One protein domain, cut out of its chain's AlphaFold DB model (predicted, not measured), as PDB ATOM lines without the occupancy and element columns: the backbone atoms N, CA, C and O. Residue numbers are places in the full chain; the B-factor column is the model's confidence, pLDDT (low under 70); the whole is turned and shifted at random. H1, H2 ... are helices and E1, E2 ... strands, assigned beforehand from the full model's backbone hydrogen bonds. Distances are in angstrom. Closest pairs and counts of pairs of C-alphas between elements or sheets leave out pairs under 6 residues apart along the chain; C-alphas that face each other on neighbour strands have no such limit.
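AT A GLANCE: This is residues 2 to 97 of the 107 residues of an uncharacterized protein of Vibrio campbellii (UniProt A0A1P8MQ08). One long helix, H1, runs through the domain as its core; H3 crosses it on one side, H4 starts on roughly the opposite side, packing on H1 with its residues 85 to 89 and then running away from it at a slant, and the short H2 sits between H3 and H4 with an end against H3. A small hairpin, E1 and E2, lies by the last turns of H1, the long link of residues 72 to 84 runs from it past H1 on the side away from H2, and residues 2 to 10 of H1 stick out as a free arm. The printed part has 96 residues with four named helices and two named strands, in the order H1, H2, H3, E1, E2, H4; the sheet E1 - E2 is antiparallel. The class is mostly helix. The whole is compact, with a radius of gyration of the C-alphas of 12.9 A and spans of 38 by 28 by 24 A.

IN THESE COORDINATES: H1 takes residues 2 to 26, 36.1 A from C-alpha 2 at (56.242, -40.668, 14.623) to C-alpha 26. H2 is residues 31 to 38, 10.7 A, and H3 is residues 42 to 55, 20.2 A, beginning at C-alpha 42 at (74.440, -35.988, 31.584). E1, residues 60 to 63, measures 9.4 A, and E2, residues 68 to 71, 9.7 A. H4, residues 85 to 96, measures 16.2 A and ends at C-alpha 96 at (58.609, -41.883, 39.915).

HOW THE PARTS SIT: H1 touches H3 with residues 12 to 16 alone, about perpendicular at 75 degrees; the closest C-alphas, of Leu 16 and Tyr 52, are 6.8 A apart. H1 touches H4 with residues 18 to 25 alone, at a steep tilt of 51 degrees, opposite ways; the closest C-alphas are those of Ala 21 and Ala 85, 4.4 A. H2 touches H3, about perpendicular at 76 degrees, with the C-alphas of Ala 31 and Ala 45 closest at 5.5 A. H2 is close to H1 but not clearly touching, the closest C-alphas being those of Met 15 and Leu 34, 7.5 A. H3 and H4 are apart. E1 and E2 form a hairpin, antiparallel at 142 degrees, with N 61 and O 70 at 3.0 A and N 63 and O 68 at 2.8 A, within hydrogen-bond range. Residues 28 to 29 pair antiparallel with residues 69 to 70 of E2. The closest C-alphas of H1 and E2 are those of Leu 23 and Lys 71, 5.7 A. In H1, H2, H3 and H4 every O i to N i+4 pair is within hydrogen-bond range.

THE WHOLE: The two C-alphas farthest apart, of Arg 2 and Ser 65, are 42.4 A apart. Without residues 2 to 10, which stand free, the body spans 31 by 29 by 21 A. The printed part has no cut. The link E2 to H4 is long, with 13 residues; the other links are tight. The mean pLDDT of the printed part is 94.1, and residue 2 alone is under 70.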
ATOM      1  N   ARG A   2      56.916 -41.877  14.096       67.50
ATOM      2  CA  ARG A   2      56.242 -40.668  14.623       67.50
ATOM      3  C   ARG A   2      55.879 -40.728  16.119       67.50
ATOM      4  O   ARG A   2      56.046 -39.735  16.815       67.50
ATOM      5  N   ASP A   3      55.465 -41.888  16.629       71.75
ATOM      6  CA  ASP A   3      55.003 -42.000  18.027       71.75
ATOM      7  C   ASP A   3      56.147 -41.953  19.049       71.75
ATOM      8  O   ASP A   3      56.005 -41.385  20.127       71.75
ATOM      9  N   LYS A   4      57.324 -42.484  18.690       72.00
ATOM     10  CA  LYS A   4      58.506 -42.472  19.564       72.00
ATOM     11  C   LYS A   4      59.042 -41.051  19.765       72.00
ATOM     12  O   LYS A   4      59.357 -40.674  20.886       72.00
ATOM     13  N   GLU A   5      59.112 -40.270  18.688       73.19
ATOM     14  CA  GLU A   5      59.563 -38.874  18.735       73.19
ATOM     15  C   GLU A   5      58.586 -37.989  19.522       73.19
ATOM     16  O   GLU A   5      59.002 -37.124  20.291       73.19
ATOM     17  N   LYS A   6      57.279 -38.231  19.371       79.12
ATOM     18  CA  LYS A   6      56.251 -37.544  20.154       79.12
ATOM     19  C   LYS A   6      56.408 -37.823  21.653       79.12
ATOM     20  O   LYS A   6      56.440 -36.877  22.434       79.12
ATOM     21  N   ASN A   7      56.578 -39.090  22.034       79.75
ATOM     22  CA  ASN A   7      56.751 -39.478  23.437       79.75
ATOM     23  C   ASN A   7      58.023 -38.877  24.054       79.75
ATOM     24  O   ASN A   7      58.006 -38.471  25.212       79.75
ATOM     25  N   GLU A   8      59.116 -38.770  23.289       81.56
ATOM     26  CA  GLU A   8      60.343 -38.121  23.767       81.56
ATOM     27  C   GLU A   8      60.122 -36.626  24.051       81.56
ATOM     28  O   GLU A   8      60.533 -36.134  25.100       81.56
ATOM     29  N   LYS A   9      59.406 -35.914  23.170       87.81
ATOM     30  CA  LYS A   9      59.069 -34.494  23.378       87.81
ATOM     31  C   LYS A   9      58.169 -34.277  24.595       87.81
ATOM     32  O   LYS A   9      58.336 -33.293  25.313       87.81
ATOM     33  N   GLU A  10      57.226 -35.183  24.844       90.75
ATOM     34  CA  GLU A  10      56.371 -35.127  26.035       90.75
ATOM     35  C   GLU A  10      57.180 -35.334  27.323       90.75
ATOM     36  O   GLU A  10      56.974 -34.613  28.302       90.75
ATOM     37  N   PHE A  11      58.151 -36.253  27.307       93.00
ATOM     38  CA  PHE A  11      59.053 -36.473  28.438       93.00
ATOM     39  C   PHE A  11      59.971 -35.270  28.689       93.00
ATOM     40  O   PHE A  11      60.140 -34.845  29.834       93.00
ATOM     41  N   ASP A  12      60.514 -34.673  27.628       96.31
ATOM     42  CA  ASP A  12      61.323 -33.456  27.723       96.31
ATOM     43  C   ASP A  12      60.532 -32.304  28.345       96.31
ATOM     44  O   ASP A  12      61.037 -31.616  29.232       96.31
ATOM     45  N   LEU A  13      59.261 -32.144  27.969       96.56
ATOM     46  CA  LEU A  13      58.388 -31.132  28.559       96.56
ATOM     47  C   LEU A  13      58.172 -31.346  30.065       96.56
ATOM     48  O   LEU A  13      58.112 -30.372  30.818       96.56
ATOM     49  N   ILE A  14      58.061 -32.596  30.527       96.75
ATOM     50  CA  ILE A  14      57.968 -32.903  31.963       96.75
ATOM     51  C   ILE A  14      59.251 -32.475  32.684       96.75
ATOM     52  O   ILE A  14      59.176 -31.844  33.737       96.75
ATOM     53  N   MET A  15      60.419 -32.750  32.103       97.56
ATOM     54  CA  MET A  15      61.704 -32.360  32.689       97.56
ATOM     55  C   MET A  15      61.906 -30.837  32.693       97.56
ATOM     56  O   MET A  15      62.424 -30.293  33.663       97.56
ATOM     57  N   LEU A  16      61.441 -30.122  31.667       98.12
ATOM     58  CA  LEU A  16      61.472 -28.654  31.634       98.12
ATOM     59  C   LEU A  16      60.541 -28.038  32.696       98.12
ATOM     60  O   LEU A  16      60.934 -27.111  33.403       98.12
ATOM     61  N   ARG A  17      59.344 -28.610  32.897       98.19
ATOM     62  CA  ARG A  17      58.447 -28.249  34.017       98.19
ATOM     63  C   ARG A  17      59.066 -28.535  35.378       98.19
ATOM     64  O   ARG A  17      58.863 -27.772  36.318       98.19
ATOM     65  N   PHE A  18      59.815 -29.626  35.481       97.88
ATOM     66  CA  PHE A  18      60.556 -29.947  36.687       97.88
ATOM     67  C   PHE A  18      61.636 -28.906  36.980       97.88
ATOM     68  O   PHE A  18      61.749 -28.497  38.128       97.88
ATOM     69  N   ILE A  19      62.367 -28.414  35.973       98.00
ATOM     70  CA  ILE A  19      63.344 -27.329  36.166       98.00
ATOM     71  C   ILE A  19      62.664 -26.086  36.759       98.00
ATOM     72  O   ILE A  19      63.168 -25.546  37.743       98.00
ATOM     73  N   ASP A  20      61.506 -25.673  36.231       98.12
ATOM     74  CA  ASP A  20      60.730 -24.561  36.800       98.12
ATOM     75  C   ASP A  20      60.358 -24.807  38.264       98.12
ATOM     76  O   ASP A  20      60.645 -23.981  39.132       98.12
ATOM     77  N   ALA A  21      59.721 -25.946  38.544       98.12
ATOM     78  CA  ALA A  21      59.230 -26.270  39.877       98.12
ATOM     79  C   ALA A  21      60.373 -26.366  40.898       98.12
ATOM     80  O   ALA A  21      60.276 -25.828  42.001       98.12
ATOM     81  N   TYR A  22      61.475 -27.010  40.512       97.62
ATOM     82  CA  TYR A  22      62.641 -27.190  41.366       97.62
ATOM     83  C   TYR A  22      63.333 -25.853  41.645       97.62
ATOM     84  O   TYR A  22      63.673 -25.576  42.789       97.62
ATOM     85  N   LEU A  23      63.481 -24.977  40.643       97.19
ATOM     86  CA  LEU A  23      64.017 -23.632  40.859       97.19
ATOM     87  C   LEU A  23      63.113 -22.792  41.767       97.19
ATOM     88  O   LEU A  23      63.634 -22.080  42.621       97.19
ATOM     89  N   ILE A  24      61.785 -22.886  41.642       97.06
ATOM     90  CA  ILE A  24      60.853 -22.176  42.536       97.06
ATOM     91  C   ILE A  24      61.075 -22.578  43.997       97.06
ATOM     92  O   ILE A  24      61.157 -21.695  44.850       97.06
ATOM     93  N   VAL A  25      61.164 -23.882  44.275       96.50
ATOM     94  CA  VAL A  25      61.203 -24.420  45.646       96.50
ATOM     95  C   VAL A  25      62.605 -24.373  46.252       96.50
ATOM     96  O   VAL A  25      62.756 -24.030  47.421       96.50
ATOM     97  N   TYR A  26      63.628 -24.702  45.467       95.62
ATOM     98  CA  TYR A  26      64.989 -24.936  45.954       95.62
ATOM     99  C   TYR A  26      66.006 -23.884  45.507       95.62
ATOM    100  O   TYR A  26      67.160 -23.930  45.924       95.62
ATOM    101  N   GLU A  27      65.604 -22.954  44.638       96.31
ATOM    102  CA  GLU A  27      66.396 -21.812  44.151       96.31
ATOM    103  C   GLU A  27      67.684 -22.145  43.389       96.31
ATOM    104  O   GLU A  27      68.352 -21.247  42.874       96.31
ATOM    105  N   GLN A  28      68.025 -23.422  43.249       96.06
ATOM    106  CA  GLN A  28      69.159 -23.890  42.470       96.06
ATOM    107  C   GLN A  28      68.917 -25.294  41.924       96.06
ATOM    108  O   GLN A  28      68.192 -26.079  42.523       96.06
ATOM    109  N   ILE A  29      69.548 -25.630  40.801       97.00
ATOM    110  CA  ILE A  29      69.470 -26.954  40.176       97.00
ATOM    111  C   ILE A  29      70.776 -27.294  39.454       97.00
ATOM    112  O   ILE A  29      71.460 -26.422  38.919       97.00
ATOM    113  N   ASN A  30      71.138 -28.573  39.403       96.12
ATOM    114  CA  ASN A  30      72.291 -29.050  38.646       96.12
ATOM    115  C   ASN A  30      71.947 -30.321  37.851       96.12
ATOM    116  O   ASN A  30      70.859 -30.880  37.967       96.12
ATOM    117  N   ALA A  31      72.870 -30.766  36.993       96.06
ATOM    118  CA  ALA A  31      72.646 -31.947  36.159       96.06
ATOM    119  C   ALA A  31      72.402 -33.238  36.966       96.06
ATOM    120  O   ALA A  31      71.487 -33.964  36.582       96.06
ATOM    121  N   PRO A  32      73.143 -33.521  38.061       94.88
ATOM    122  CA  PRO A  32      72.854 -34.661  38.931       94.88
ATOM    123  C   PRO A  32      71.388 -34.779  39.353       94.88
ATOM    124  O   PRO A  32      70.839 -35.865  39.230       94.88
ATOM    125  N   VAL A  33      70.728 -33.675  39.723       95.25
ATOM    126  CA  VAL A  33      69.297 -33.693  40.087       95.25
ATOM    127  C   VAL A  33      68.447 -34.290  38.956       95.25
ATOM    128  O   VAL A  33      67.684 -35.228  39.174       95.25
ATOM    129  N   LEU A  34      68.603 -33.813  37.715       95.38
ATOM    130  CA  LEU A  34      67.846 -34.365  36.581       95.38
ATOM    131  C   LEU A  34      68.200 -35.834  36.309       95.38
ATOM    132  O   LEU A  34      67.324 -36.636  35.986       95.38
ATOM    133  N   MET A  35      69.477 -36.193  36.433       95.06
ATOM    134  CA  MET A  35      69.952 -37.558  36.195       95.06
ATOM    135  C   MET A  35      69.373 -38.546  37.216       95.06
ATOM    136  O   MET A  35      68.907 -39.615  36.831       95.06
ATOM    137  N   GLU A  36      69.372 -38.189  38.498       92.44
ATOM    138  CA  GLU A  36      68.894 -39.037  39.594       92.44
ATOM    139  C   GLU A  36      67.377 -39.265  39.511       92.44
ATOM    140  O   GLU A  36      66.913 -40.410  39.595       92.44
ATOM    141  N   HIS A  37      66.602 -38.207  39.247       93.12
ATOM    142  CA  HIS A  37      65.147 -38.317  39.136       93.12
ATOM    143  C   HIS A  37      64.713 -39.047  37.862       93.12
ATOM    144  O   HIS A  37      63.967 -40.025  37.941       93.12
ATOM    145  N   PHE A  38      65.234 -38.650  36.699       93.38
ATOM    146  CA  PHE A  38      64.726 -39.121  35.404       93.38
ATOM    147  C   PHE A  38      65.546 -40.253  34.771       93.38
ATOM    148  O   PHE A  38      65.165 -40.759  33.719       93.38
ATOM    149  N   GLY A  39      66.667 -40.664  35.372       93.44
ATOM    150  CA  GLY A  39      67.518 -41.729  34.826       93.44
ATOM    151  C   GLY A  39      68.176 -41.364  33.491       93.44
ATOM    152  O   GLY A  39      68.508 -42.244  32.698       93.44
ATOM    153  N   ILE A  40      68.337 -40.068  33.212       95.25
ATOM    154  CA  ILE A  40      68.891 -39.576  31.948       95.25
ATOM    155  C   ILE A  40      70.414 -39.431  32.009       95.25
ATOM    156  O   ILE A  40      71.004 -39.184  33.059       95.25
ATOM    157  N   ALA A  41      71.064 -39.511  30.850       96.75
ATOM    158  CA  ALA A  41      72.487 -39.213  30.737       96.75
ATOM    159  C   ALA A  41      72.770 -37.710  30.921       96.75
ATOM    160  O   ALA A  41      71.974 -36.851  30.530       96.75
ATOM    161  N   ARG A  42      73.977 -37.378  31.404       96.38
ATOM    162  CA  ARG A  42      74.440 -35.988  31.584       96.38
ATOM    163  C   ARG A  42      74.287 -35.134  30.322       96.38
ATOM    164  O   ARG A  42      73.928 -33.967  30.422       96.38
ATOM    165  N   ALA A  43      74.535 -35.701  29.138       97.62
ATOM    166  CA  ALA A  43      74.393 -34.986  27.868       97.62
ATOM    167  C   ALA A  43      72.952 -34.494  27.627       97.62
ATOM    168  O   ALA A  43      72.759 -33.359  27.191       97.62
ATOM    169  N   LYS A  44      71.944 -35.305  27.981       97.19
ATOM    170  CA  LYS A  44      70.528 -34.925  27.885       97.19
ATOM    171  C   LYS A  44      70.184 -33.839  28.906       97.19
ATOM    172  O   LYS A  44      69.579 -32.845  28.524       97.19
ATOM    173  N   ALA A  45      70.652 -33.964  30.151       97.69
ATOM    174  CA  ALA A  45      70.485 -32.921  31.171       97.69
ATOM    175  C   ALA A  45      71.080 -31.571  30.718       97.69
ATOM    176  O   ALA A  45      70.419 -30.538  30.800       97.69
ATOM    177  N   SER A  46      72.296 -31.579  30.160       97.31
ATOM    178  CA  SER A  46      72.922 -30.378  29.588       97.31
ATOM    179  C   SER A  46      72.115 -29.789  28.428       97.31
ATOM    180  O   SER A  46      71.999 -28.569  28.330       97.31
ATOM    181  N   SER A  47      71.551 -30.638  27.561       97.81
ATOM    182  CA  SER A  47      70.682 -30.203  26.461       97.81
ATOM    183  C   SER A  47      69.414 -29.517  26.982       97.81
ATOM    184  O   SER A  47      69.084 -28.425  26.533       97.81
ATOM    185  N   LEU A  48      68.759 -30.093  27.995       98.19
ATOM    186  CA  LEU A  48      67.564 -29.517  28.622       98.19
ATOM    187  C   LEU A  48      67.855 -28.159  29.272       98.19
ATOM    188  O   LEU A  48      67.103 -27.212  29.064       98.19
ATOM    189  N   PHE A  49      68.975 -28.014  29.991       98.00
ATOM    190  CA  PHE A  49      69.370 -26.705  30.530       98.00
ATOM    191  C   PHE A  49      69.699 -25.686  29.446       98.00
ATOM    192  O   PHE A  49      69.493 -24.490  29.652       98.00
ATOM    193  N   LYS A  50      70.244 -26.126  28.308       97.50
ATOM    194  CA  LYS A  50      70.456 -25.240  27.166       97.50
ATOM    195  C   LYS A  50      69.113 -24.756  26.617       97.50
ATOM    196  O   LYS A  50      68.921 -23.551  26.580       97.50
ATOM    197  N   ILE A  51      68.192 -25.670  26.305       97.06
ATOM    198  CA  ILE A  51      66.837 -25.351  25.820       97.06
ATOM    199  C   ILE A  51      66.151 -24.354  26.761       97.06
ATOM    200  O   ILE A  51      65.744 -23.277  26.337       97.06
ATOM    201  N   TYR A  52      66.138 -24.660  28.059       97.62
ATOM    202  CA  TYR A  52      65.516 -23.811  29.069       97.62
ATOM    203  C   TYR A  52      66.107 -22.388  29.099       97.62
ATOM    204  O   TYR A  52      65.375 -21.402  29.184       97.62
ATOM    205  N   ARG A  53      67.440 -22.251  29.022       96.25
ATOM    206  CA  ARG A  53      68.095 -20.930  29.009       96.25
ATOM    207  C   ARG A  53      67.932 -20.195  27.693       96.25
ATOM    208  O   ARG A  53      67.867 -18.975  27.731       96.25
ATOM    209  N   ASP A  54      67.917 -20.896  26.568       95.69
ATOM    210  CA  ASP A  54      67.748 -20.270  25.258       95.69
ATOM    211  C   ASP A  54      66.351 -19.622  25.166       95.69
ATOM    212  O   ASP A  54      66.217 -18.530  24.619       95.69
ATOM    213  N   GLU A  55      65.332 -20.229  25.787       94.56
ATOM    214  CA  GLU A  55      63.980 -19.661  25.880       94.56
ATOM    215  C   GLU A  55      63.852 -18.557  26.945       94.56
ATOM    216  O   GLU A  55      63.231 -17.519  26.694       94.56
ATOM    217  N   ARG A  56      64.445 -18.740  28.134       92.88
ATOM    218  CA  ARG A  56      64.411 -17.755  29.232       92.88
ATOM    219  C   ARG A  56      65.789 -17.564  29.880       92.88
ATOM    220  O   ARG A  56      66.038 -18.072  30.978       92.88
ATOM    221  N   PRO A  57      66.680 -16.753  29.275       94.44
ATOM    222  CA  PRO A  57      68.044 -16.570  29.778       94.44
ATOM    223  C   PRO A  57      68.116 -15.969  31.189       94.44
ATOM    224  O   PRO A  57      69.087 -16.195  31.907       94.44
ATOM    225  N   SER A  58      67.101 -15.199  31.593       95.94
ATOM    226  CA  SER A  58      67.031 -14.541  32.902       95.94
ATOM    227  C   SER A  58      66.606 -15.465  34.041       95.94
ATOM    228  O   SER A  58      66.827 -15.110  35.196       95.94
ATOM    229  N   ASN A  59      66.013 -16.630  33.752       97.25
ATOM    230  CA  ASN A  59      65.466 -17.509  34.789       97.25
ATOM    231  C   ASN A  59      66.544 -18.215  35.602       97.25
ATOM    232  O   ASN A  59      66.291 -18.589  36.745       97.25
ATOM    233  N   MET A  60      67.735 -18.418  35.042       97.19
ATOM    234  CA  MET A  60      68.821 -19.017  35.800       97.19
ATOM    235  C   MET A  60      70.205 -18.672  35.268       97.19
ATOM    236  O   MET A  60      70.421 -18.523  34.065       97.19
ATOM    237  N   LYS A  61      71.180 -18.631  36.175       96.81
ATOM    238  CA  LYS A  61      72.591 -18.403  35.852       96.81
ATOM    239  C   LYS A  61      73.444 -19.496  36.469       96.81
ATOM    240  O   LYS A  61      73.250 -19.857  37.625       96.81
ATOM    241  N   TYR A  62      74.396 -20.014  35.697       96.06
ATOM    242  CA  TYR A  62      75.352 -20.975  36.233       96.06
ATOM    243  C   TYR A  62      76.311 -20.276  37.194       96.06
ATOM    244  O   TYR A  62      76.935 -19.275  36.832       96.06
ATOM    245  N   GLU A  63      76.441 -20.821  38.396       95.69
ATOM    246  CA  GLU A  63      77.348 -20.347  39.425       95.69
ATOM    247  C   GLU A  63      78.427 -21.403  39.686       95.69
ATOM    248  O   GLU A  63      78.154 -22.523  40.123       95.69
ATOM    249  N   PHE A  64      79.677 -21.046  39.385       92.88
ATOM    250  CA  PHE A  64      80.806 -21.977  39.427       92.88
ATOM    251  C   PHE A  64      81.167 -22.439  40.842       92.88
ATOM    252  O   PHE A  64      81.605 -23.577  40.992       92.88
ATOM    253  N   SER A  65      80.965 -21.591  41.857       92.81
ATOM    254  CA  SER A  65      81.275 -21.889  43.266       92.81
ATOM    255  C   SER A  65      80.499 -23.104  43.778       92.81
ATOM    256  O   SER A  65      81.073 -23.971  44.424       92.81
ATOM    257  N   ILE A  66      79.217 -23.197  43.421       89.94
ATOM    258  CA  ILE A  66      78.309 -24.273  43.846       89.94
ATOM    259  C   ILE A  66      78.009 -25.288  42.735       89.94
ATOM    260  O   ILE A  66      77.208 -26.198  42.917       89.94
ATOM    261  N   LYS A  67      78.623 -25.118  41.555       93.75
ATOM    262  CA  LYS A  67      78.462 -25.988  40.376       93.75
ATOM    263  C   LYS A  67      76.992 -26.263  40.019       93.75
ATOM    264  O   LYS A  67      76.622 -27.376  39.637       93.75
ATOM    265  N   ALA A  68      76.157 -25.232  40.129       95.88
ATOM    266  CA  ALA A  68      74.721 -25.307  39.900       95.88
ATOM    267  C   ALA A  68      74.212 -24.053  39.186       95.88
ATOM    268  O   ALA A  68      74.850 -23.002  39.191       95.88
ATOM    269  N   TYR A  69      73.047 -24.164  38.565       97.00
ATOM    270  CA  TYR A  69      72.276 -23.021  38.103       97.00
ATOM    271  C   TYR A  69      71.480 -22.456  39.273       97.00
ATOM    272  O   TYR A  69      70.670 -23.182  39.838       97.00
ATOM    273  N   LYS A  70      71.681 -21.182  39.618       97.12
ATOM    274  CA  LYS A  70      70.814 -20.463  40.561       97.12
ATOM    275  C   LYS A  70      69.644 -19.819  39.844       97.12
ATOM    276  O   LYS A  70      69.813 -19.315  38.731       97.12
ATOM    277  N   LYS A  71      68.495 -19.781  40.519       97.62
ATOM    278  CA  LYS A  71      67.306 -19.027  40.125       97.62
ATOM    279  C   LYS A  71      67.679 -17.557  39.935       97.62
ATOM    280  O   LYS A  71      68.361 -16.957  40.763       97.62
ATOM    281  N   GLY A  72      67.252 -16.987  38.816       96.56
ATOM    282  CA  GLY A  72      67.403 -15.569  38.537       96.56
ATOM    283  C   GLY A  72      66.457 -14.716  39.377       96.56
ATOM    284  O   GLY A  72      65.437 -15.186  39.871       96.56
ATOM    285  N   ILE A  73      66.787 -13.432  39.516       93.62
ATOM    286  CA  ILE A  73      65.977 -12.479  40.294       93.62
ATOM    287  C   ILE A  73      64.614 -12.251  39.624       93.62
ATOM    288  O   ILE A  73      63.588 -12.198  40.293       93.62
ATOM    289  N   VAL A  74      64.600 -12.150  38.292       93.56
ATOM    290  CA  VAL A  74      63.387 -11.960  37.482       93.56
ATOM    291  C   VAL A  74      62.971 -13.310  36.896       93.56
ATOM    292  O   VAL A  74      63.115 -13.561  35.699       93.56
ATOM    293  N   PHE A  75      62.558 -14.218  37.779       96.38
ATOM    294  CA  PHE A  75      62.172 -15.580  37.421       96.38
ATOM    295  C   PHE A  75      60.702 -15.660  36.992       96.38
ATOM    296  O   PHE A  75      59.817 -15.252  37.745       96.38
ATOM    297  N   THR A  76      60.449 -16.268  35.831       95.69
ATOM    298  CA  THR A  76      59.096 -16.521  35.310       95.69
ATOM    299  C   THR A  76      58.985 -17.972  34.825       95.69
ATOM    300  O   THR A  76      59.636 -18.307  33.836       95.69
ATOM    301  N   PRO A  77      58.182 -18.845  35.463       94.94
ATOM    302  CA  PRO A  77      58.116 -20.263  35.105       94.94
ATOM    303  C   PRO A  77      57.400 -20.493  33.763       94.94
ATOM    304  O   PRO A  77      56.171 -20.514  33.694       94.94
ATOM    305  N   GLU A  78      58.164 -20.672  32.688       93.81
ATOM    306  CA  GLU A  78      57.640 -20.742  31.316       93.81
ATOM    307  C   GLU A  78      56.885 -22.050  31.024       93.81
ATOM    308  O   GLU A  78      55.840 -22.064  30.367       93.81
ATOM    309  N   TYR A  79      57.388 -23.169  31.537       96.75
ATOM    310  CA  TYR A  79      56.881 -24.504  31.236       96.75
ATOM    311  C   TYR A  79      55.843 -24.975  32.252       96.75
ATOM    312  O   TYR A  79      54.862 -25.637  31.879       96.75
ATOM    313  N   LEU A  80      56.059 -24.660  33.533       96.75
ATOM    314  CA  LEU A  80      55.139 -24.972  34.627       96.75
ATOM    315  C   LEU A  80      53.932 -24.025  34.637       96.75
ATOM    316  O   LEU A  80      52.829 -24.469  34.965       96.75
ATOM    317  N   LYS A  81      54.122 -22.775  34.192       94.25
ATOM    318  CA  LYS A  81      53.092 -21.732  34.109       94.25
ATOM    319  C   LYS A  81      52.477 -21.423  35.479       94.25
ATOM    320  O   LYS A  81      53.192 -21.174  36.441       94.25
ATOM    321  N   ASP A  82      51.153 -21.437  35.564       93.00
ATOM    322  CA  ASP A  82      50.331 -21.139  36.737       93.00
ATOM    323  C   ASP A  82      50.153 -22.335  37.689       93.00
ATOM    324  O   ASP A  82      49.487 -22.229  38.722       93.00
ATOM    325  N   LYS A  83      50.745 -23.491  37.370       95.31
ATOM    326  CA  LYS A  83      50.641 -24.687  38.211       95.31
ATOM    327  C   LYS A  83      51.493 -24.552  39.471       95.31
ATOM    328  O   LYS A  83      52.600 -24.024  39.454       95.31
ATOM    329  N   SER A  84      50.996 -25.113  40.572       97.31
ATOM    330  CA  SER A  84      51.730 -25.160  41.841       97.31
ATOM    331  C   SER A  84      52.985 -26.031  41.723       97.31
ATOM    332  O   SER A  84      52.882 -27.226  41.445       97.31
ATOM    333  N   ALA A  85      54.153 -25.438  41.989       97.44
ATOM    334  CA  ALA A  85      55.437 -26.136  42.008       97.44
ATOM    335  C   ALA A  85      55.457 -27.290  43.016       97.44
ATOM    336  O   ALA A  85      55.827 -28.398  42.650       97.44
ATOM    337  N   ILE A  86      54.978 -27.052  44.242       96.75
ATOM    338  CA  ILE A  86      54.920 -28.073  45.300       96.75
ATOM    339  C   ILE A  86      54.065 -29.257  44.845       96.75
ATOM    340  O   ILE A  86      54.564 -30.371  44.766       96.75
ATOM    341  N   ARG A  87      52.820 -29.012  44.407       97.25
ATOM    342  CA  ARG A  87      51.934 -30.099  43.947       97.25
ATOM    343  C   ARG A  87      52.502 -30.864  42.753       97.25
ATOM    344  O   ARG A  87      52.241 -32.052  42.611       97.25
ATOM    345  N   PHE A  88      53.224 -30.180  41.866       97.38
ATOM    346  CA  PHE A  88      53.871 -30.825  40.729       97.38
ATOM    347  C   PHE A  88      55.018 -31.741  41.171       97.38
ATOM    348  O   PHE A  88      55.113 -32.861  40.674       97.38
ATOM    349  N   LEU A  89      55.859 -31.287  42.106       96.56
ATOM    350  CA  LEU A  89      56.946 -32.093  42.661       96.56
ATOM    351  C   LEU A  89      56.407 -33.284  43.462       96.56
ATOM    352  O   LEU A  89      56.868 -34.395  43.223       96.56
ATOM    353  N   ASP A  90      55.382 -33.087  44.297       95.62
ATOM    354  CA  ASP A  90      54.728 -34.168  45.050       95.62
ATOM    355  C   ASP A  90      54.150 -35.234  44.107       95.62
ATOM    356  O   ASP A  90      54.328 -36.436  44.299       95.62
ATOM    357  N   ALA A  91      53.472 -34.805  43.036       95.94
ATOM    358  CA  ALA A  91      52.927 -35.728  42.047       95.94
ATOM    359  C   ALA A  91      54.033 -36.505  41.312       95.94
ATOM    360  O   ALA A  91      53.863 -37.693  41.026       95.94
ATOM    361  N   LEU A  92      55.161 -35.857  41.000       95.12
ATOM    362  CA  LEU A  92      56.311 -36.522  40.384       95.12
ATOM    363  C   LEU A  92      56.987 -37.509  41.330       95.12
ATOM    364  O   LEU A  92      57.344 -38.589  40.873       95.12
ATOM    365  N   GLU A  93      57.134 -37.170  42.609       93.88
ATOM    366  CA  GLU A  93      57.671 -38.069  43.636       93.88
ATOM    367  C   GLU A  93      56.896 -39.385  43.667       93.88
ATOM    368  O   GLU A  93      57.483 -40.456  43.519       93.88
ATOM    369  N   ILE A  94      55.565 -39.289  43.754       94.31
ATOM    370  CA  ILE A  94      54.662 -40.445  43.765       94.31
ATOM    371  C   ILE A  94      54.754 -41.229  42.449       94.31
ATOM    372  O   ILE A  94      54.761 -42.455  42.454       94.31
ATOM    373  N   THR A  95      54.823 -40.536  41.308       93.25
ATOM    374  CA  THR A  95      54.830 -41.185  39.983       93.25
ATOM    375  C   THR A  95      56.148 -41.903  39.691       93.25
ATOM    376  O   THR A  95      56.153 -42.934  39.021       93.25
ATOM    377  N   LEU A  96      57.269 -41.342  40.147       89.94
ATOM    378  CA  LEU A  96      58.609 -41.883  39.915       89.94
ATOM    379  C   LEU A  96      59.071 -42.831  41.026       89.94
ATOM    380  O   LEU A  96      60.124 -43.446  40.856       89.94
ATOM    381  N   ASP A  97      58.320 -42.924  42.127       91.62
ATOM    382  CA  ASP A  97      58.682 -43.654  43.349       91.62
ATOM    383  C   ASP A  97      60.090 -43.274  43.844       91.62
ATOM    384  O   ASP A  97      60.948 -44.109  44.140       91.62
TER     385      ASP A  97